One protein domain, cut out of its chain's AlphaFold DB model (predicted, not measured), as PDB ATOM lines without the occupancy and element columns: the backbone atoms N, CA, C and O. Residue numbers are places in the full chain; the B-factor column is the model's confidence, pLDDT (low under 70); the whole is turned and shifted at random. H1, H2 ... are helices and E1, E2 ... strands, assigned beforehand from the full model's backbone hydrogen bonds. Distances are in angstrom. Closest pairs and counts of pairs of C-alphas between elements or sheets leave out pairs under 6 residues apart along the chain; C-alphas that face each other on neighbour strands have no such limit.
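This is residues 17 to 89 of the 355 residues of the protein "Adhesion regulating molecule" of Reticulomyxa filosa (UniProt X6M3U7). A small three-stranded sheet, E1 E2 E3, has helix H1 packed along one face, over its edge strand E1, and a shorter helix, H3, sits beyond H1, away from the sheet. The four-residue helix H2 lies out at the same end as H3, and the longest distance runs from the link between E2 and E3 to the link between H2 and H3. The printed part has 73 residues, with three named strands followed by three named helices, in the order E1 E2 E3 H1 H2 H3; the sheet's order is E1 - E2 - E3, all antiparallel, and the class is mixed, helices and strands. The whole is compact, with a radius of gyration of the C-alphas of 12.9 A and spans of 39 by 30 by 20 A.

Begin at E1, residues 17 to 20, an edge strand that forms a hairpin with E2, residues 29 to 34; look for N 19 and O 31, 2.9 A apart and within hydrogen-bond range. E2 forms a second hairpin with E3, residues 40 to 44, at 155 degrees between their directions, and N 30 and O 43 are within hydrogen-bond range at 2.8 A. The three strands make a meander, each the antiparallel neighbour of the one before. Next comes H1, residues 53 to 64, which is on the sheet at a height of 8.8 A and makes two layers with it, a helix on one face of a sheet. It lies over E1 and runs along the strands, at 2 degrees to E1 on the local plane; their closest C-alphas, of Phe 18 and Asn 61, are 5.7 A apart. H2, residues 73 to 76, is close to H1 but not clearly touching, with the closest C-alphas, of Ile 55 and Ile 73, 7.0 A apart. H3, residues 81 to 88, touches H1 at residues 54 to 58 alone, the same way at a shallow tilt of 19 degrees; the closest C-alphas, of His 58 and Tyr 88, are 7.4 A apart. H3 is apart from E1, E2 and E3. Every O i to N i+4 pair is within hydrogen-bond range in H1 and H3, while H2 is too short for such a pair.

Find C-alpha 17 at (185.157, 142.175, 122.874), where E1 begins, 10.0 A long. E2 spans 16.5 A and E3 13.1 A. From C-alpha 53 at (181.830, 145.443, 107.858), H1 runs 16.4 A. H2 spans 5.2 A, and H3 runs 10.6 A to C-alpha 88 at (171.494, 143.149, 114.980).

The two C-alphas farthest apart, of Asn 37 and Glu 78, are 39.9 A apart. The printed part has no cut, and no link is long. Mean pLDDT of the printed part is 89.0; residues 75 to 80 are under 70.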
ATOM      1  N   ILE A  17     186.194 141.326 123.466       95.44
ATOM      2  CA  ILE A  17     185.157 142.175 122.874       95.44
ATOM      3  C   ILE A  17     185.732 142.809 121.615       95.44
ATOM      4  O   ILE A  17     186.837 143.358 121.644       95.44
ATOM      5  N   PHE A  18     184.991 142.728 120.513       97.25
ATOM      6  CA  PHE A  18     185.344 143.387 119.266       97.25
ATOM      7  C   PHE A  18     184.550 144.687 119.141       97.25
ATOM      8  O   PHE A  18     183.326 144.670 119.055       97.25
ATOM      9  N   GLU A  19     185.240 145.824 119.158       96.31
ATOM     10  CA  GLU A  19     184.629 147.157 119.196       96.31
ATOM     11  C   GLU A  19     185.049 147.970 117.969       96.31
ATOM     12  O   GLU A  19     186.185 147.873 117.498       96.31
ATOM     13  N   LYS A  20     184.155 148.820 117.460       96.06
ATOM     14  CA  LYS A  20     184.516 149.820 116.445       96.06
ATOM     15  C   LYS A  20     185.210 151.014 117.103       96.06
ATOM     16  O   LYS A  20     184.725 151.515 118.116       96.06
ATOM     17  N   VAL A  21     186.307 151.489 116.514       96.50
ATOM     18  CA  VAL A  21     187.041 152.680 116.977       96.50
ATOM     19  C   VAL A  21     186.438 153.917 116.309       96.50
ATOM     20  O   VAL A  21     186.554 154.093 115.096       96.50
ATOM     21  N   HIS A  22     185.758 154.763 117.083       93.38
ATOM     22  CA  HIS A  22     185.034 155.928 116.556       93.38
ATOM     23  C   HIS A  22     185.952 157.110 116.217       93.38
ATOM     24  O   HIS A  22     185.573 157.987 115.448       93.38
ATOM     25  N   GLU A  23     187.160 157.126 116.773       93.62
ATOM     26  CA  GLU A  23     188.175 158.154 116.554       93.62
ATOM     27  C   GLU A  23     188.790 158.085 115.147       93.62
ATOM     28  O   GLU A  23     189.387 159.056 114.681       93.62
ATOM     29  N   CYS A  24     188.641 156.956 114.450       93.00
ATOM     30  CA  CYS A  24     189.123 156.782 113.085       93.00
ATOM     31  C   CYS A  24     188.074 157.267 112.074       93.00
ATOM     32  O   CYS A  24     186.991 156.690 111.967       93.00
ATOM     33  N   THR A  25     188.423 158.285 111.283       88.75
ATOM     34  CA  THR A  25     187.521 158.952 110.322       88.75
ATOM     35  C   THR A  25     186.989 158.038 109.226       88.75
ATOM     36  O   THR A  25     185.866 158.231 108.770       88.75
ATOM     37  N   ASP A  26     187.760 157.023 108.836       88.56
ATOM     38  CA  ASP A  26     187.345 156.066 107.807       88.56
ATOM     39  C   ASP A  26     186.258 155.115 108.325       88.56
ATOM     40  O   ASP A  26     185.538 154.506 107.543       88.56
ATOM     41  N   GLY A  27     186.127 154.963 109.648       90.50
ATOM     42  CA  GLY A  27     185.115 154.107 110.265       90.50
ATOM     43  C   GLY A  27     185.322 152.602 110.050       90.50
ATOM     44  O   GLY A  27     184.421 151.827 110.368       90.50
ATOM     45  N   ARG A  28     186.486 152.183 109.542       95.75
ATOM     46  CA  ARG A  28     186.820 150.777 109.234       95.75
ATOM     47  C   ARG A  28     187.936 150.207 110.110       95.75
ATOM     48  O   ARG A  28     188.541 149.189 109.775       95.75
ATOM     49  N   VAL A  29     188.221 150.887 111.222       97.31
ATOM     50  CA  VAL A  29     189.175 150.451 112.246       97.31
ATOM     51  C   VAL A  29     188.402 149.907 113.438       97.31
ATOM     52  O   VAL A  29     187.496 150.547 113.974       97.31
ATOM     53  N   PHE A  30     188.792 148.716 113.855       97.56
ATOM     54  CA  PHE A  30     188.211 147.970 114.952       97.56
ATOM     55  C   PHE A  30     189.303 147.584 115.943       97.56
ATOM     56  O   PHE A  30     190.496 147.578 115.627       97.56
ATOM     57  N   VAL A  31     188.896 147.257 117.160       97.38
ATOM     58  CA  VAL A  31     189.783 146.788 118.213       97.38
ATOM     59  C   VAL A  31     189.223 145.513 118.822       97.38
ATOM     60  O   VAL A  31     188.090 145.481 119.291       97.38
ATOM     61  N   LEU A  32     190.036 144.459 118.838       97.38
ATOM     62  CA  LEU A  32     189.802 143.295 119.681       97.38
ATOM     63  C   LEU A  32     190.436 143.571 121.046       97.38
ATOM     64  O   LEU A  32     191.663 143.636 121.173       97.38
ATOM     65  N   ARG A  33     189.596 143.776 122.061       97.06
ATOM     66  CA  ARG A  33     189.998 144.032 123.443       97.06
ATOM     67  C   ARG A  33     189.861 142.754 124.264       97.06
ATOM     68  O   ARG A  33     188.754 142.272 124.477       97.06
ATOM     69  N   MET A  34     190.980 142.251 124.769       96.38
ATOM     70  CA  MET A  34     191.014 141.152 125.735       96.38
ATOM     71  C   MET A  34     190.657 141.688 127.121       96.38
ATOM     72  O   MET A  34     191.322 142.599 127.615       96.38
ATOM     73  N   LEU A  35     189.631 141.139 127.766       95.00
ATOM     74  CA  LEU A  35     189.144 141.636 129.056       95.00
ATOM     75  C   LEU A  35     190.084 141.299 130.218       95.00
ATOM     76  O   LEU A  35     190.246 142.110 131.124       95.00
ATOM     77  N   GLU A  36     190.746 140.142 130.174       93.81
ATOM     78  CA  GLU A  36     191.577 139.654 131.286       93.81
ATOM     79  C   GLU A  36     192.856 140.474 131.504       93.81
ATOM     80  O   GLU A  36     193.267 140.713 132.637       93.81
ATOM     81  N   ASN A  37     193.503 140.906 130.421       94.00
ATOM     82  CA  ASN A  37     194.792 141.605 130.466       94.00
ATOM     83  C   ASN A  37     194.756 142.986 129.795       94.00
ATOM     84  O   ASN A  37     195.797 143.630 129.665       94.00
ATOM     85  N   ASN A  38     193.573 143.437 129.360       92.88
ATOM     86  CA  ASN A  38     193.356 144.698 128.649       92.88
ATOM     87  C   ASN A  38     194.249 144.868 127.401       92.88
ATOM     88  O   ASN A  38     194.510 145.992 126.963       92.88
ATOM     89  N   ARG A  39     194.745 143.762 126.823       96.06
ATOM     90  CA  ARG A  39     195.494 143.778 125.564       96.06
ATOM     91  C   ARG A  39     194.546 144.176 124.439       96.06
ATOM     92  O   ARG A  39     193.441 143.650 124.331       96.06
ATOM     93  N   LYS A  40     194.996 145.100 123.594       96.94
ATOM     94  CA  LYS A  40     194.241 145.618 122.450       96.94
ATOM     95  C   LYS A  40     194.963 145.261 121.160       96.94
ATOM     96  O   LYS A  40     196.150 145.557 121.031       96.94
ATOM     97  N   THR A  41     194.243 144.664 120.221       97.12
ATOM     98  CA  THR A  41     194.721 144.409 118.860       97.12
ATOM     99  C   THR A  41     193.878 145.236 117.903       97.12
ATOM    100  O   THR A  41     192.667 145.039 117.825       97.12
ATOM    101  N   PHE A  42     194.506 146.179 117.207       96.88
ATOM    102  CA  PHE A  42     193.831 147.005 116.210       96.88
ATOM    103  C   PHE A  42     193.797 146.277 114.872       96.88
ATOM    104  O   PHE A  42     194.811 145.741 114.430       96.88
ATOM    105  N   ILE A  43     192.626 146.256 114.249       96.56
ATOM    106  CA  ILE A  43     192.357 145.574 112.987       96.56
ATOM    107  C   ILE A  43     191.681 146.585 112.066       96.56
ATOM    108  O   ILE A  43     190.724 147.247 112.463       96.56
ATOM    109  N   TRP A  44     192.172 146.715 110.841       96.25
ATOM    110  CA  TRP A  44     191.538 147.529 109.809       96.25
ATOM    111  C   TRP A  44     190.966 146.610 108.727       96.25
ATOM    112  O   TRP A  44     191.609 145.638 108.325       96.25
ATOM    113  N   MET A  45     189.756 146.895 108.249       95.69
ATOM    114  CA  MET A  45     189.153 146.081 107.191       95.69
ATOM    115  C   MET A  45     189.909 146.280 105.872       95.69
ATOM    116  O   MET A  45     190.274 147.397 105.500       95.69
ATOM    117  N   GLN A  46     190.180 145.181 105.169       95.31
ATOM    118  CA  GLN A  46     190.842 145.186 103.858       95.31
ATOM    119  C   GLN A  46     189.885 144.891 102.704       95.31
ATOM    120  O   GLN A  46     190.289 144.970 101.545       95.31
ATOM    121  N   GLU A  47     188.616 144.588 102.995       93.00
ATOM    122  CA  GLU A  47     187.615 144.466 101.942       93.00
ATOM    123  C   GLU A  47     187.480 145.794 101.182       93.00
ATOM    124  O   GLU A  47     187.478 146.866 101.791       93.00
ATOM    125  N   PRO A  48     187.340 145.766  99.848       92.44
ATOM    126  CA  PRO A  48     187.276 146.985  99.046       92.44
ATOM    127  C   PRO A  48     186.018 147.822  99.316       92.44
ATOM    128  O   PRO A  48     186.015 149.015  99.026       92.44
ATOM    129  N   LEU A  49     184.957 147.202  99.838       91.62
ATOM    130  CA  LEU A  49     183.672 147.821 100.164       91.62
ATOM    131  C   LEU A  49     183.371 147.610 101.648       91.62
ATOM    132  O   LEU A  49     183.842 146.637 102.229       91.62
ATOM    133  N   ASP A  50     182.592 148.510 102.240       91.56
ATOM    134  CA  ASP A  50     182.207 148.522 103.658       91.56
ATOM    135  C   ASP A  50     180.875 147.810 103.944       91.56
ATOM    136  O   ASP A  50     180.517 147.610 105.104       91.56
ATOM    137  N   ASN A  51     180.160 147.372 102.903       89.44
ATOM    138  CA  ASN A  51     178.848 146.726 103.004       89.44
ATOM    139  C   ASN A  51     178.806 145.558 104.007       89.44
ATOM    140  O   ASN A  51     177.791 145.354 104.670       89.44
ATOM    141  N   ASN A  52     179.903 144.805 104.131       91.19
ATOM    142  CA  ASN A  52     179.978 143.626 104.995       91.19
ATOM    143  C   ASN A  52     180.593 143.915 106.370       91.19
ATOM    144  O   ASN A  52     180.580 143.035 107.230       91.19
ATOM    145  N   ASP A  53     181.110 145.123 106.618       93.38
ATOM    146  CA  ASP A  53     181.830 145.443 107.858       93.38
ATOM    147  C   ASP A  53     180.945 145.208 109.095       93.38
ATOM    148  O   ASP A  53     181.419 144.729 110.127       93.38
ATOM    149  N   LEU A  54     179.642 145.502 108.988       92.25
ATOM    150  CA  LEU A  54     178.673 145.289 110.067       92.25
ATOM    151  C   LEU A  54     178.414 143.797 110.332       92.25
ATOM    152  O   LEU A  54     178.316 143.388 111.488       92.25
ATOM    153  N   ILE A  55     178.343 142.981 109.277       92.56
ATOM    154  CA  ILE A  55     178.166 141.526 109.392       92.56
ATOM    155  C   ILE A  55     179.401 140.912 110.053       92.56
ATOM    156  O   ILE A  55     179.272 140.155 111.013       92.56
ATOM    157  N   HIS A  56     180.596 141.289 109.589       94.56
ATOM    158  CA  HIS A  56     181.866 140.842 110.164       94.56
ATOM    159  C   HIS A  56     181.971 141.203 111.642       94.56
ATOM    160  O   HIS A  56     182.293 140.351 112.467       94.56
ATOM    161  N   TYR A  57     181.623 142.441 111.992       95.06
ATOM    162  CA  TYR A  57     181.587 142.901 113.376       95.06
ATOM    163  C   TYR A  57     180.675 142.040 114.261       95.06
ATOM    164  O   TYR A  57     181.084 141.613 115.345       95.06
ATOM    165  N   HIS A  58     179.450 141.762 113.807       93.94
ATOM    166  CA  HIS A  58     178.505 140.950 114.573       93.94
ATOM    167  C   HIS A  58     178.961 139.497 114.669       93.94
ATOM    168  O   HIS A  58     178.935 138.933 115.759       93.94
ATOM    169  N   ASN A  59     179.459 138.911 113.581       94.81
ATOM    170  CA  ASN A  59     179.974 137.542 113.559       94.81
ATOM    171  C   ASN A  59     181.161 137.343 114.504       94.81
ATOM    172  O   ASN A  59     181.161 136.390 115.281       94.81
ATOM    173  N   ILE A  60     182.133 138.258 114.506       95.19
ATOM    174  CA  ILE A  60     183.275 138.186 115.427       95.19
ATOM    175  C   ILE A  60     182.789 138.273 116.875       95.19
ATOM    176  O   ILE A  60     183.172 137.448 117.699       95.19
ATOM    177  N   ASN A  61     181.893 139.210 117.192       94.75
ATOM    178  CA  ASN A  61     181.354 139.327 118.546       94.75
ATOM    179  C   ASN A  61     180.524 138.107 118.979       94.75
ATOM    180  O   ASN A  61     180.558 137.740 120.151       94.75
ATOM    181  N   ARG A  62     179.799 137.457 118.060       94.31
ATOM    182  CA  ARG A  62     179.102 136.184 118.318       94.31
ATOM    183  C   ARG A  62     180.098 135.074 118.663       94.31
ATOM    184  O   ARG A  62     179.925 134.406 119.680       94.31
ATOM    185  N   LEU A  63     181.181 134.949 117.895       94.44
ATOM    186  CA  LEU A  63     182.257 133.993 118.176       94.44
ATOM    187  C   LEU A  63     182.946 134.279 119.515       94.44
ATOM    188  O   LEU A  63     183.190 133.353 120.284       94.44
ATOM    189  N   CYS A  64     183.198 135.549 119.838       94.12
ATOM    190  CA  CYS A  64     183.755 135.941 121.131       94.12
ATOM    191  C   CYS A  64     182.865 135.534 122.315       94.12
ATOM    192  O   CYS A  64     183.392 135.316 123.397       94.12
ATOM    193  N   ARG A  65     181.548 135.382 122.123       93.38
ATOM    194  CA  ARG A  65     180.600 134.862 123.129       93.38
ATOM    195  C   ARG A  65     180.430 133.338 123.093       93.38
ATOM    196  O   ARG A  65     179.622 132.788 123.834       93.38
ATOM    197  N   GLY A  66     181.159 132.637 122.223       93.31
ATOM    198  CA  GLY A  66     181.042 131.188 122.048       93.31
ATOM    199  C   GLY A  66     179.823 130.740 121.233       93.31
ATOM    200  O   GLY A  66     179.435 129.574 121.301       93.31
ATOM    201  N   GLU A  67     179.197 131.639 120.468       93.69
ATOM    202  CA  GLU A  67     178.130 131.269 119.540       93.69
ATOM    203  C   GLU A  67     178.724 130.658 118.258       93.69
ATOM    204  O   GLU A  67     179.605 131.244 117.638       93.69
ATOM    205  N   ASN A  68     178.196 129.510 117.814       88.06
ATOM    206  CA  ASN A  68     178.684 128.814 116.609       88.06
ATOM    207  C   ASN A  68     177.881 129.128 115.335       88.06
ATOM    208  O   ASN A  68     178.278 128.736 114.240       88.06
ATOM    209  N   GLN A  69     176.728 129.788 115.460       87.44
ATOM    210  CA  GLN A  69     175.925 130.187 114.305       87.44
ATOM    211  C   GLN A  69     176.377 131.563 113.835       87.44
ATOM    212  O   GLN A  69     176.231 132.540 114.562       87.44
ATOM    213  N   LEU A  70     176.900 131.642 112.616       87.56
ATOM    214  CA  LEU A  70     177.268 132.905 111.983       87.56
ATOM    215  C   LEU A  70     176.115 133.437 111.132       87.56
ATOM    216  O   LEU A  70     175.261 132.686 110.665       87.56
ATOM    217  N   ILE A  71     176.085 134.754 110.960       85.44
ATOM    218  CA  ILE A  71     175.257 135.429 109.965       85.44
ATOM    219  C   ILE A  71     175.873 135.127 108.598       85.44
ATOM    220  O   ILE A  71     177.057 135.400 108.377       85.44
ATOM    221  N   ASP A  72     175.079 134.544 107.704       84.44
ATOM    222  CA  ASP A  72     175.515 134.206 106.353       84.44
ATOM    223  C   ASP A  72     175.588 135.462 105.477       84.44
ATOM    224  O   ASP A  72     174.576 136.101 105.176       84.44
ATOM    225  N   ILE A  73     176.803 135.793 105.043       78.19
ATOM    226  CA  ILE A  73     177.103 136.953 104.195       78.19
ATOM    227  C   ILE A  73     176.374 136.847 102.847       78.19
ATOM    228  O   ILE A  73     175.991 137.861 102.268       78.19
ATOM    229  N   SER A  74     176.165 135.635 102.328       72.94
ATOM    230  CA  SER A  74     175.565 135.417 101.007       72.94
ATOM    231  C   SER A  74     174.062 135.677 101.015       72.94
ATOM    232  O   SER A  74     173.546 136.305 100.096       72.94
ATOM    233  N   ILE A  75     173.378 135.255 102.080       62.88
ATOM    234  CA  ILE A  75     171.939 135.486 102.271       62.88
ATOM    235  C   ILE A  75     171.659 136.972 102.521       62.88
ATOM    236  O   ILE A  75     170.624 137.498 102.119       62.88
ATOM    237  N   GLU A  76     172.582 137.672 103.180       62.84
ATOM    238  CA  GLU A  76     172.378 139.073 103.551       62.84
ATOM    239  C   GLU A  76     172.842 140.063 102.476       62.84
ATOM    240  O   GLU A  76     172.456 141.221 102.550       62.84
ATOM    241  N   LYS A  77     173.559 139.635 101.424       60.06
ATOM    242  CA  LYS A  77     173.802 140.478 100.232       60.06
ATOM    243  C   LYS A  77     172.513 140.887  99.514       60.06
ATOM    244  O   LYS A  77     172.507 141.912  98.839       60.06
ATOM    245  N   GLU A  78     171.441 140.106  99.652       59.62
ATOM    246  CA  GLU A  78     170.106 140.473  99.161       59.62
ATOM    247  C   GLU A  78     169.344 141.397 100.124       59.62
ATOM    248  O   GLU A  78     168.338 141.990  99.735       59.62
ATOM    249  N   LYS A  79     169.801 141.545 101.374       61.59
ATOM    250  CA  LYS A  79     169.179 142.427 102.362       61.59
ATOM    251  C   LYS A  79     169.936 143.750 102.435       61.59
ATOM    252  O   LYS A  79     171.154 143.791 102.563       61.59
ATOM    253  N   ASP A  80     169.202 144.855 102.432       69.38
ATOM    254  CA  ASP A  80     169.808 146.173 102.602       69.38
ATOM    255  C   ASP A  80     170.520 146.290 103.962       69.38
ATOM    256  O   ASP A  80     170.043 145.769 104.973       69.38
ATOM    257  N   ALA A  81     171.619 147.053 104.026       70.62
ATOM    258  CA  ALA A  81     172.372 147.314 105.265       70.62
ATOM    259  C   ALA A  81     171.489 147.851 106.414       70.62
ATOM    260  O   ALA A  81     171.761 147.619 107.595       70.62
ATOM    261  N   SER A  82     170.396 148.538 106.070       77.81
ATOM    262  CA  SER A  82     169.352 148.976 106.999       77.81
ATOM    263  C   SER A  82     168.655 147.807 107.706       77.81
ATOM    264  O   SER A  82     168.400 147.890 108.907       77.81
ATOM    265  N   SER A  83     168.394 146.704 107.000       81.06
ATOM    266  CA  SER A  83     167.771 145.500 107.559       81.06
ATOM    267  C   SER A  83     168.694 144.815 108.560       81.06
ATOM    268  O   SER A  83     168.256 144.442 109.647       81.06
ATOM    269  N   ILE A  84     169.986 144.730 108.237       76.56
ATOM    270  CA  ILE A  84     171.006 144.154 109.124       76.56
ATOM    271  C   ILE A  84     171.113 144.984 110.402       76.56
ATOM    272  O   ILE A  84     171.043 144.454 111.510       76.56
ATOM    273  N   ARG A  85     171.199 146.312 110.255       83.44
ATOM    274  CA  ARG A  85     171.242 147.242 111.387       83.44
ATOM    275  C   ARG A  85     169.973 147.174 112.240       83.44
ATOM    276  O   ARG A  85     170.060 147.301 113.456       83.44
ATOM    277  N   SER A  86     168.806 146.945 111.636       84.75
ATOM    278  CA  SER A  86     167.557 146.755 112.380       84.75
ATOM    279  C   SER A  86     167.524 145.437 113.156       84.75
ATOM    280  O   SER A  86     166.951 145.401 114.242       84.75
ATOM    281  N   ALA A  87     168.082 144.358 112.606       82.06
ATOM    282  CA  ALA A  87     168.073 143.050 113.252       82.06
ATOM    283  C   ALA A  87     169.124 142.957 114.368       82.06
ATOM    284  O   ALA A  87     168.816 142.543 115.483       82.06
ATOM    285  N   TYR A  88     170.353 143.380 114.090       80.75
ATOM    286  CA  TYR A  88     171.494 143.149 114.980       80.75
ATOM    287  C   TYR A  88     171.953 144.401 115.732       80.75
ATOM    288  O   TYR A  88     172.789 144.316 116.631       80.75
ATOM    289  N   GLY A  89     171.388 145.562 115.406       85.88
ATOM    290  CA  GLY A  89     171.818 146.845 115.944       85.88
ATOM    291  C   GLY A  89     173.001 147.442 115.184       85.88
ATOM    292  O   GLY A  89     173.578 146.844 114.270       85.88
TER     293      GLY A  89